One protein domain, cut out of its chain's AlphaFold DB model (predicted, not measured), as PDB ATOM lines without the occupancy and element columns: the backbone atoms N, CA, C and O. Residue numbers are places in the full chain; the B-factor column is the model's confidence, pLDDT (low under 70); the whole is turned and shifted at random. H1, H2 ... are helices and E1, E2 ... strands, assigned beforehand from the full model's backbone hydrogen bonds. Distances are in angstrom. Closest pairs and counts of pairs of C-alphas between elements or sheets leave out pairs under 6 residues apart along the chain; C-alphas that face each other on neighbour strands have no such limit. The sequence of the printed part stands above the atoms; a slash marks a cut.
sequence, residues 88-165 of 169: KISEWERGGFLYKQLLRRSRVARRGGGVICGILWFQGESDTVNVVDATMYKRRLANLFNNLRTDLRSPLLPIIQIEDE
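What this domain is: This is residues 88 to 165 of the 169 residues of the protein "Probable carbohydrate esterase At4g34215" of Tanacetum cinerariifolium (UniProt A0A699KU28). Kinked helix H3 runs over one face of a small two-stranded sheet, E1 and E2; H1 packs on H3; H2 leads away, its residues 108 to 110 standing free. The 78 printed residues, class mostly helix, include in order H1 H2 E1 H3 E2. The whole is compact, radius of gyration of the C-alphas 13.2 A, spanning 43 by 24 by 17 A.

How they stand to each other: E1, residues 119 to 122, and E2, residues 159 to 162, are parallel; N 121 and O 160 are within hydrogen-bond range, 2.8 A. H3, residues 131 to 151, completes their strand-helix-strand unit, with right-handed crossover. H1, residues 89 to 92, touches H3's residues 137 to 144 alone, closest C-alphas 89 and 140, 6.7 A. H2, residues 97 to 110, touches H1 only at the corner, closest C-alphas 92 and 99, 5.1 A. O i to N i+4 pairs are within range throughout H2, 15 of 17 in H3.

Where its parts are: H3 runs 29.9 A from C-alpha 131 at (26.496, 48.241, -40.238) to C-alpha 151 at (35.020, 19.721, -43.175).

The domain as a whole: The printed part has no cut; residues 164 to 165 have pLDDT under 70.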
ATOM      1  N   LYS A  88      27.235  37.973 -49.832       95.94
ATOM      2  CA  LYS A  88      27.578  38.264 -48.436       95.94
ATOM      3  C   LYS A  88      28.167  37.039 -47.765       95.94
ATOM      4  O   LYS A  88      27.858  35.905 -48.131       95.94
ATOM      5  N   ILE A  89      28.933  37.241 -46.702       97.12
ATOM      6  CA  ILE A  89      29.542  36.135 -45.963       97.12
ATOM      7  C   ILE A  89      28.507  35.208 -45.305       97.12
ATOM      8  O   ILE A  89      28.779  34.025 -45.102       97.12
ATOM      9  N   SER A  90      27.299  35.705 -45.020       96.94
ATOM     10  CA  SER A  90      26.179  34.889 -44.529       96.94
ATOM     11  C   SER A  90      25.726  33.821 -45.535       96.94
ATOM     12  O   SER A  90      25.287  32.745 -45.142       96.94
ATOM     13  N   GLU A  91      25.902  34.052 -46.839       97.38
ATOM     14  CA  GLU A  91      25.580  33.072 -47.891       97.38
ATOM     15  C   GLU A  91      26.614  31.934 -47.973       97.38
ATOM     16  O   GLU A  91      26.363  30.879 -48.568       97.38
ATOM     17  N   TRP A  92      27.772  32.128 -47.337       98.12
ATOM     18  CA  TRP A  92      28.858  31.158 -47.225       98.12
ATOM     19  C   TRP A  92      28.819  30.362 -45.917       98.12
ATOM     20  O   TRP A  92      29.720  29.563 -45.662       98.12
ATOM     21  N   GLU A  93      27.787  30.532 -45.088       97.38
ATOM     22  CA  GLU A  93      27.645  29.792 -43.836       97.38
ATOM     23  C   GLU A  93      27.614  28.270 -44.051       97.38
ATOM     24  O   GLU A  93      27.180  27.746 -45.084       97.38
ATOM     25  N   ARG A  94      28.092  27.529 -43.043       98.25
ATOM     26  CA  ARG A  94      28.180  26.068 -43.103       98.25
ATOM     27  C   ARG A  94      26.800  25.471 -43.366       98.25
ATOM     28  O   ARG A  94      25.848  25.721 -42.640       98.25
ATOM     29  N   GLY A  95      26.711  24.639 -44.399       97.62
ATOM     30  CA  GLY A  95      25.450  24.037 -44.835       97.62
ATOM     31  C   GLY A  95      24.672  24.867 -45.865       97.62
ATOM     32  O   GLY A  95      23.774  24.310 -46.506       97.62
ATOM     33  N   GLY A  96      25.058  26.124 -46.098       97.50
ATOM     34  CA  GLY A  96      24.577  26.949 -47.202       97.50
ATOM     35  C   GLY A  96      24.967  26.385 -48.570       97.50
ATOM     36  O   GLY A  96      25.839  25.517 -48.694       97.50
ATOM     37  N   PHE A  97      24.297  26.860 -49.621       97.38
ATOM     38  CA  PHE A  97      24.499  26.356 -50.981       97.38
ATOM     39  C   PHE A  97      25.938  26.576 -51.473       97.38
ATOM     40  O   PHE A  97      26.587  25.612 -51.885       97.38
ATOM     41  N   LEU A  98      26.465  27.804 -51.364       97.81
ATOM     42  CA  LEU A  98      27.821  28.150 -51.817       97.81
ATOM     43  C   LEU A  98      28.886  27.343 -51.066       97.81
ATOM     44  O   LEU A  98      29.779  26.750 -51.676       97.81
ATOM     45  N   TYR A  99      28.723  27.215 -49.749       98.62
ATOM     46  CA  TYR A  99      29.579  26.391 -48.901       98.62
ATOM     47  C   TYR A  99      29.591  24.914 -49.336       98.62
ATOM     48  O   TYR A  99      30.652  24.305 -49.502       98.62
ATOM     49  N   LYS A 100      28.411  24.325 -49.578       98.62
ATOM     50  CA  LYS A 100      28.280  22.939 -50.058       98.62
ATOM     51  C   LYS A 100      28.913  22.747 -51.438       98.62
ATOM     52  O   LYS A 100      29.556  21.718 -51.660       98.62
ATOM     53  N   GLN A 101      28.765  23.711 -52.350       98.19
ATOM     54  CA  GLN A 101      29.404  23.658 -53.668       98.19
ATOM     55  C   GLN A 101      30.928  23.713 -53.558       98.19
ATOM     56  O   GLN A 101      31.602  22.885 -54.176       98.19
ATOM     57  N   LEU A 102      31.470  24.604 -52.720       98.44
ATOM     58  CA  LEU A 102      32.904  24.669 -52.437       98.44
ATOM     59  C   LEU A 102      33.411  23.313 -51.937       98.44
ATOM     60  O   LEU A 102      34.304  22.732 -52.552       98.44
ATOM     61  N   LEU A 103      32.791  22.747 -50.897       98.38
ATOM     62  CA  LEU A 103      33.205  21.446 -50.361       98.38
ATOM     63  C   LEU A 103      33.107  20.321 -51.396       98.38
ATOM     64  O   LEU A 103      33.994  19.466 -51.462       98.38
ATOM     65  N   ARG A 104      32.052  20.300 -52.218       98.31
ATOM     66  CA  ARG A 104      31.897  19.312 -53.297       98.31
ATOM     67  C   ARG A 104      33.063  19.394 -54.278       98.31
ATOM     68  O   ARG A 104      33.662  18.364 -54.588       98.31
ATOM     69  N   ARG A 105      33.411  20.599 -54.732       98.44
ATOM     70  CA  ARG A 105      34.498  20.835 -55.693       98.44
ATOM     71  C   ARG A 105      35.864  20.507 -55.090       98.44
ATOM     72  O   ARG A 105      36.636  19.786 -55.718       98.44
ATOM     73  N   SER A 106      36.123  20.897 -53.842       97.75
ATOM     74  CA  SER A 106      37.353  20.530 -53.125       97.75
ATOM     75  C   SER A 106      37.508  19.015 -52.952       97.75
ATOM     76  O   SER A 106      38.604  18.483 -53.107       97.75
ATOM     77  N   ARG A 107      36.420  18.284 -52.670       96.94
ATOM     78  CA  ARG A 107      36.453  16.813 -52.572       96.94
ATOM     79  C   ARG A 107      36.760  16.159 -53.914       96.94
ATOM     80  O   ARG A 107      37.541  15.217 -53.952       96.94
ATOM     81  N   VAL A 108      36.170  16.656 -55.002       97.56
ATOM     82  CA  VAL A 108      36.462  16.175 -56.360       97.56
ATOM     83  C   VAL A 108      37.924  16.411 -56.716       97.56
ATOM     84  O   VAL A 108      38.576  15.483 -57.188       97.56
ATOM     85  N   ALA A 109      38.461  17.598 -56.422       96.62
ATOM     86  CA  ALA A 109      39.856  17.928 -56.697       96.62
ATOM     87  C   ALA A 109      40.848  16.958 -56.023       96.62
ATOM     88  O   ALA A 109      41.910  16.681 -56.572       96.62
ATOM     89  N   ARG A 110      40.477  16.377 -54.874       95.00
ATOM     90  CA  ARG A 110      41.276  15.368 -54.158       95.00
ATOM     91  C   ARG A 110      41.166  13.945 -54.713       95.00
ATOM     92  O   ARG A 110      42.003  13.115 -54.375       95.00
ATOM     93  N   ARG A 111      40.157  13.621 -55.537       92.44
ATOM     94  CA  ARG A 111      39.917  12.234 -56.001       92.44
ATOM     95  C   ARG A 111      41.071  11.664 -56.826       92.44
ATOM     96  O   ARG A 111      41.275  10.459 -56.799       92.44
ATOM     97  N   GLY A 112      41.832  12.517 -57.511       81.31
ATOM     98  CA  GLY A 112      43.021  12.130 -58.279       81.31
ATOM     99  C   GLY A 112      44.316  12.059 -57.461       81.31
ATOM    100  O   GLY A 112      45.387  12.140 -58.045       81.31
ATOM    101  N   GLY A 113      44.241  12.001 -56.125       88.38
ATOM    102  CA  GLY A 113      45.419  12.011 -55.245       88.38
ATOM    103  C   GLY A 113      45.996  13.405 -54.963       88.38
ATOM    104  O   GLY A 113      46.984  13.526 -54.245       88.38
ATOM    105  N   GLY A 114      45.372  14.465 -55.486       90.31
ATOM    106  CA  GLY A 114      45.768  15.846 -55.219       90.31
ATOM    107  C   GLY A 114      45.595  16.243 -53.749       90.31
ATOM    108  O   GLY A 114      44.664  15.806 -53.063       90.31
ATOM    109  N   VAL A 115      46.473  17.125 -53.276       93.94
ATOM    110  CA  VAL A 115      46.424  17.712 -51.930       93.94
ATOM    111  C   VAL A 115      45.903  19.144 -52.030       93.94
ATOM    112  O   VAL A 115      46.341  19.914 -52.880       93.94
ATOM    113  N   ILE A 116      44.960  19.520 -51.162       96.69
ATOM    114  CA  ILE A 116      44.525  20.918 -51.053       96.69
ATOM    115  C   ILE A 116      45.582  21.669 -50.242       96.69
ATOM    116  O   ILE A 116      45.645  21.518 -49.023       96.69
ATOM    117  N   CYS A 117      46.414  22.450 -50.927       95.75
ATOM    118  CA  CYS A 117      47.546  23.154 -50.316       95.75
ATOM    119  C   CYS A 117      47.155  24.460 -49.610       95.75
ATOM    120  O   CYS A 117      47.915  24.960 -48.787       95.75
ATOM    121  N   GLY A 118      45.989  25.022 -49.922       97.31
ATOM    122  CA  GLY A 118      45.508  26.247 -49.297       97.31
ATOM    123  C   GLY A 118      44.211  26.754 -49.914       97.31
ATOM    124  O   GLY A 118      43.701  26.184 -50.882       97.31
ATOM    125  N   ILE A 119      43.684  27.829 -49.337       98.25
ATOM    126  CA  ILE A 119      42.516  28.561 -49.829       98.25
ATOM    127  C   ILE A 119      42.920  30.019 -50.033       98.25
ATOM    128  O   ILE A 119      43.464  30.642 -49.125       98.25
ATOM    129  N   LEU A 120      42.626  30.556 -51.216       97.88
ATOM    130  CA  LEU A 120      42.648  31.993 -51.466       97.88
ATOM    131  C   LEU A 120      41.229  32.517 -51.262       97.88
ATOM    132  O   LEU A 120      40.303  32.069 -51.943       97.88
ATOM    133  N   TRP A 121      41.057  33.425 -50.308       97.69
ATOM    134  CA  TRP A 121      39.767  34.000 -49.960       97.69
ATOM    135  C   TRP A 121      39.780  35.501 -50.218       97.69
ATOM    136  O   TRP A 121      40.581  36.229 -49.644       97.69
ATOM    137  N   PHE A 122      38.881  35.967 -51.077       95.31
ATOM    138  CA  PHE A 122      38.683  37.391 -51.316       95.31
ATOM    139  C   PHE A 122      37.191  37.653 -51.416       95.31
ATOM    140  O   PHE A 122      36.562  37.207 -52.375       95.31
ATOM    141  N   GLN A 123      36.617  38.278 -50.404       95.25
ATOM    142  CA  GLN A 123      35.208  38.639 -50.326       95.25
ATOM    143  C   GLN A 123      35.075  39.612 -49.159       95.25
ATOM    144  O   GLN A 123      35.797  39.459 -48.181       95.25
ATOM    145  N   GLY A 124      34.136  40.537 -49.215       94.56
ATOM    146  CA  GLY A 124      33.782  41.390 -48.079       94.56
ATOM    147  C   GLY A 124      32.984  42.613 -48.500       94.56
ATOM    148  O   GLY A 124      32.168  43.116 -47.733       94.56
ATOM    149  N   GLU A 125      33.131  43.008 -49.762       93.12
ATOM    150  CA  GLU A 125      32.511  44.170 -50.384       93.12
ATOM    151  C   GLU A 125      30.999  44.229 -50.103       93.12
ATOM    152  O   GLU A 125      30.488  45.239 -49.622       93.12
ATOM    153  N   SER A 126      30.271  43.124 -50.309       94.00
ATOM    154  CA  SER A 126      28.816  43.058 -50.089       94.00
ATOM    155  C   SER A 126      28.373  43.175 -48.626       94.00
ATOM    156  O   SER A 126      27.211  43.504 -48.373       94.00
ATOM    157  N   ASP A 127      29.252  42.895 -47.664       95.19
ATOM    158  CA  ASP A 127      28.946  42.995 -46.233       95.19
ATOM    159  C   ASP A 127      29.116  44.429 -45.702       95.19
ATOM    160  O   ASP A 127      28.596  44.750 -44.637       95.19
ATOM    161  N   THR A 128      29.763  45.318 -46.465       93.50
ATOM    162  CA  THR A 128      29.968  46.733 -46.090       93.50
ATOM    163  C   THR A 128      28.727  47.612 -46.261       93.50
ATOM    164  O   THR A 128      28.667  48.712 -45.720       93.50
ATOM    165  N   VAL A 129      27.703  47.127 -46.975       92.12
ATOM    166  CA  VAL A 129      26.504  47.910 -47.332       92.12
ATOM    167  C   VAL A 129      25.703  48.359 -46.105       92.12
ATOM    168  O   VAL A 129      25.036  49.390 -46.143       92.12
ATOM    169  N   ASN A 130      25.723  47.587 -45.016       94.12
ATOM    170  CA  ASN A 130      25.054  47.962 -43.772       94.12
ATOM    171  C   ASN A 130      25.894  47.593 -42.547       94.12
ATOM    172  O   ASN A 130      26.649  46.622 -42.549       94.12
ATOM    173  N   VAL A 131      25.698  48.352 -41.467       95.62
ATOM    174  CA  VAL A 131      26.496  48.241 -40.238       95.62
ATOM    175  C   VAL A 131      26.380  46.878 -39.554       95.62
ATOM    176  O   VAL A 131      27.343  46.418 -38.943       95.62
ATOM    177  N   VAL A 132      25.227  46.208 -39.653       96.75
ATOM    178  CA  VAL A 132      25.001  44.919 -38.985       96.75
ATOM    179  C   VAL A 132      25.862  43.834 -39.625       96.75
ATOM    180  O   VAL A 132      26.552  43.104 -38.912       96.75
ATOM    181  N   ASP A 133      25.861  43.743 -40.956       96.06
ATOM    182  CA  ASP A 133      26.684  42.770 -41.676       96.06
ATOM    183  C   ASP A 133      28.178  43.057 -41.496       96.06
ATOM    184  O   ASP A 133      28.924  42.140 -41.142       96.06
ATOM    185  N   ALA A 134      28.590  44.325 -41.594       95.62
ATOM    186  CA  ALA A 134      29.981  44.729 -41.393       95.62
ATOM    187  C   ALA A 134      30.485  44.366 -39.981       95.62
ATOM    188  O   ALA A 134      31.547  43.765 -39.820       95.62
ATOM    189  N   THR A 135      29.678  44.635 -38.947       96.38
ATOM    190  CA  THR A 135      30.018  44.313 -37.548       96.38
ATOM    191  C   THR A 135      30.114  42.802 -37.314       96.38
ATOM    192  O   THR A 135      30.947  42.327 -36.541       96.38
ATOM    193  N   MET A 136      29.277  42.012 -37.992       97.44
ATOM    194  CA  MET A 136      29.266  40.551 -37.861       97.44
ATOM    195  C   MET A 136      30.336  39.845 -38.702       97.44
ATOM    196  O   MET A 136      30.616  38.664 -38.454       97.44
ATOM    197  N   TYR A 137      30.933  40.542 -39.669       96.56
ATOM    198  CA  TYR A 137      31.800  39.973 -40.696       96.56
ATOM    199  C   TYR A 137      32.961  39.163 -40.111       96.56
ATOM    200  O   TYR A 137      33.073  37.966 -40.374       96.56
ATOM    201  N   LYS A 138      33.756  39.763 -39.214       96.25
ATOM    202  CA  LYS A 138      34.922  39.110 -38.588       96.25
ATOM    203  C   LYS A 138      34.563  37.780 -37.919       96.25
ATOM    204  O   LYS A 138      35.274  36.787 -38.068       96.25
ATOM    205  N   ARG A 139      33.438  37.742 -37.195       97.81
ATOM    206  CA  ARG A 139      32.964  36.529 -36.512       97.81
ATOM    207  C   ARG A 139      32.513  35.466 -37.513       97.81
ATOM    208  O   ARG A 139      32.869  34.298 -37.364       97.81
ATOM    209  N   ARG A 140      31.737  35.856 -38.529       98.12
ATOM    210  CA  ARG A 140      31.273  34.939 -39.584       98.12
ATOM    211  C   ARG A 140      32.450  34.372 -40.387       98.12
ATOM    212  O   ARG A 140      32.459  33.175 -40.661       98.12
ATOM    213  N   LEU A 141      33.471  35.181 -40.658       97.56
ATOM    214  CA  LEU A 141      34.690  34.775 -41.358       97.56
ATOM    215  C   LEU A 141      35.509  33.757 -40.569       97.56
ATOM    216  O   LEU A 141      35.859  32.700 -41.095       97.56
ATOM    217  N   ALA A 142      35.744  34.021 -39.282       97.94
ATOM    218  CA  ALA A 142      36.420  33.066 -38.409       97.94
ATOM    219  C   ALA A 142      35.669  31.721 -38.361       97.94
ATOM    220  O   ALA A 142      36.279  30.655 -38.483       97.94
ATOM    221  N   ASN A 143      34.335  31.764 -38.261       98.31
ATOM    222  CA  ASN A 143      33.500  30.564 -38.298       98.31
ATOM    223  C   ASN A 143      33.616  29.829 -39.639       98.31
ATOM    224  O   ASN A 143      33.803  28.613 -39.647       98.31
ATOM    225  N   LEU A 144      33.547  30.539 -40.768       98.50
ATOM    226  CA  LEU A 144      33.723  29.966 -42.103       98.50
ATOM    227  C   LEU A 144      35.054  29.213 -42.210       98.50
ATOM    228  O   LEU A 144      35.071  28.046 -42.601       98.50
ATOM    229  N   PHE A 145      36.161  29.840 -41.816       98.38
ATOM    230  CA  PHE A 145      37.494  29.242 -41.907       98.38
ATOM    231  C   PHE A 145      37.653  28.010 -41.015       98.38
ATOM    232  O   PHE A 145      38.174  26.986 -41.466       98.38
ATOM    233  N   ASN A 146      37.149  28.061 -39.781       98.50
ATOM    234  CA  ASN A 146      37.159  26.910 -38.876       98.50
ATOM    235  C   ASN A 146      36.308  25.754 -39.416       98.50
ATOM    236  O   ASN A 146      36.734  24.594 -39.394       98.50
ATOM    237  N   ASN A 147      35.138  26.068 -39.976       98.62
ATOM    238  CA  ASN A 147      34.273  25.083 -40.613       98.62
ATOM    239  C   ASN A 147      34.959  24.449 -41.830       98.62
ATOM    240  O   ASN A 147      34.944  23.229 -41.965       98.62
ATOM    241  N   LEU A 148      35.597  25.240 -42.700       98.38
ATOM    242  CA  LEU A 148      36.334  24.732 -43.866       98.38
ATOM    243  C   LEU A 148      37.489  23.811 -43.461       98.38
ATOM    244  O   LEU A 148      37.603  22.716 -44.006       98.38
ATOM    245  N   ARG A 149      38.310  24.202 -42.480       98.31
ATOM    246  CA  ARG A 149      39.389  23.353 -41.943       98.31
ATOM    247  C   ARG A 149      38.859  22.020 -41.418       98.31
ATOM    248  O   ARG A 149      39.422  20.969 -41.728       98.31
ATOM    249  N   THR A 150      37.747  22.062 -40.687       98.25
ATOM    250  CA  THR A 150      37.082  20.874 -40.137       98.25
ATOM    251  C   THR A 150      36.543  19.969 -41.248       98.25
ATOM    252  O   THR A 150      36.913  18.797 -41.331       98.25
ATOM    253  N   ASP A 151      35.727  20.507 -42.155       97.94
ATOM    254  CA  ASP A 151      35.020  19.721 -43.175       97.94
ATOM    255  C   ASP A 151      35.932  19.257 -44.327       97.94
ATOM    256  O   ASP A 151      35.618  18.276 -45.012       97.94
ATOM    257  N   LEU A 152      37.084  19.910 -44.524       96.62
ATOM    258  CA  LEU A 152      38.160  19.449 -45.412       96.62
ATOM    259  C   LEU A 152      39.159  18.515 -44.713       96.62
ATOM    260  O   LEU A 152      40.012  17.933 -45.392       96.62
ATOM    261  N   ARG A 153      39.028  18.325 -43.390       96.06
ATOM    262  CA  ARG A 153      39.937  17.540 -42.537       96.06
ATOM    263  C   ARG A 153      41.392  17.995 -42.654       96.06
ATOM    264  O   ARG A 153      42.296  17.181 -42.809       96.06
ATOM    265  N   SER A 154      41.602  19.307 -42.626       95.94
ATOM    266  CA  SER A 154      42.922  19.930 -42.692       95.94
ATOM    267  C   SER A 154      42.986  21.069 -41.665       95.94
ATOM    268  O   SER A 154      42.693  22.219 -41.997       95.94
ATOM    269  N   PRO A 155      43.305  20.764 -40.391       95.94
ATOM    270  CA  PRO A 155      43.272  21.750 -39.306       95.94
ATOM    271  C   PRO A 155      44.291  22.881 -39.494       95.94
ATOM    272  O   PRO A 155      44.051  23.999 -39.052       95.94
ATOM    273  N   LEU A 156      45.395  22.610 -40.196       96.38
ATOM    274  CA  LEU A 156      46.452  23.579 -40.498       96.38
ATOM    275  C   LEU A 156      46.355  24.138 -41.923       96.38
ATOM    276  O   LEU A 156      47.334  24.687 -42.420       96.38
ATOM    277  N   LEU A 157      45.206  23.990 -42.596       97.50
ATOM    278  CA  LEU A 157      45.044  24.476 -43.964       97.50
ATOM    279  C   LEU A 157      45.363  25.979 -44.028       97.50
ATOM    280  O   LEU A 157      44.678  26.765 -43.349       97.50
ATOM    281  N   PRO A 158      46.363  26.386 -44.832       97.75
ATOM    282  CA  PRO A 158      46.640  27.791 -45.067       97.75
ATOM    283  C   PRO A 158      45.436  28.450 -45.735       97.75
ATOM    284  O   PRO A 158      44.904  27.946 -46.725       97.75
ATOM    285  N   ILE A 159      45.005  29.580 -45.184       97.81
ATOM    286  CA  ILE A 159      43.970  30.422 -45.775       97.81
ATOM    287  C   ILE A 159      44.573  31.814 -45.886       97.81
ATOM    288  O   ILE A 159      44.938  32.406 -44.873       97.81
ATOM    289  N   ILE A 160      44.718  32.291 -47.116       96.94
ATOM    290  CA  ILE A 160      45.192  33.638 -47.417       96.94
ATOM    291  C   ILE A 160      43.944  34.452 -47.722       96.94
ATOM    292  O   ILE A 160      43.300  34.228 -48.750       96.94
ATOM    293  N   GLN A 161      43.579  35.336 -46.798       94.81
ATOM    294  CA  GLN A 161      42.504  36.297 -47.007       94.81
ATOM    295  C   GLN A 161      43.071  37.589 -47.598       94.81
ATOM    296  O   GLN A 161      44.184  37.982 -47.255       94.81
ATOM    297  N   ILE A 162      42.304  38.229 -48.471       92.88
ATOM    298  CA  ILE A 162      42.570  39.581 -48.955       92.88
ATOM    299  C   ILE A 162      41.649  40.520 -48.184       92.88
ATOM    300  O   ILE A 162      40.450  40.259 -48.082       92.88
ATOM    301  N   GLU A 163      42.240  41.555 -47.601       80.44
ATOM    302  CA  GLU A 163      41.533  42.630 -46.917       80.44
ATOM    303  C   GLU A 163      41.324  43.773 -47.910       80.44
ATOM    304  O   GLU A 163      42.256  44.159 -48.617       80.44
ATOM    305  N   ASP A 164      40.094  44.272 -47.995       66.44
ATOM    306  CA  ASP A 164      39.807  45.498 -48.730       66.44
ATOM    307  C   ASP A 164      40.255  46.680 -47.867       66.44
ATOM    308  O   ASP A 164      39.528  47.128 -46.979       66.44
ATOM    309  N   GLU A 165      41.459  47.192 -48.110       52.88
ATOM    310  CA  GLU A 165      41.831  48.520 -47.627       52.88
ATOM    311  C   GLU A 165      41.142  49.564 -48.511       52.88
ATOM    312  O   GLU A 165      41.626  49.944 -49.576       52.88
TER     313      GLU A 165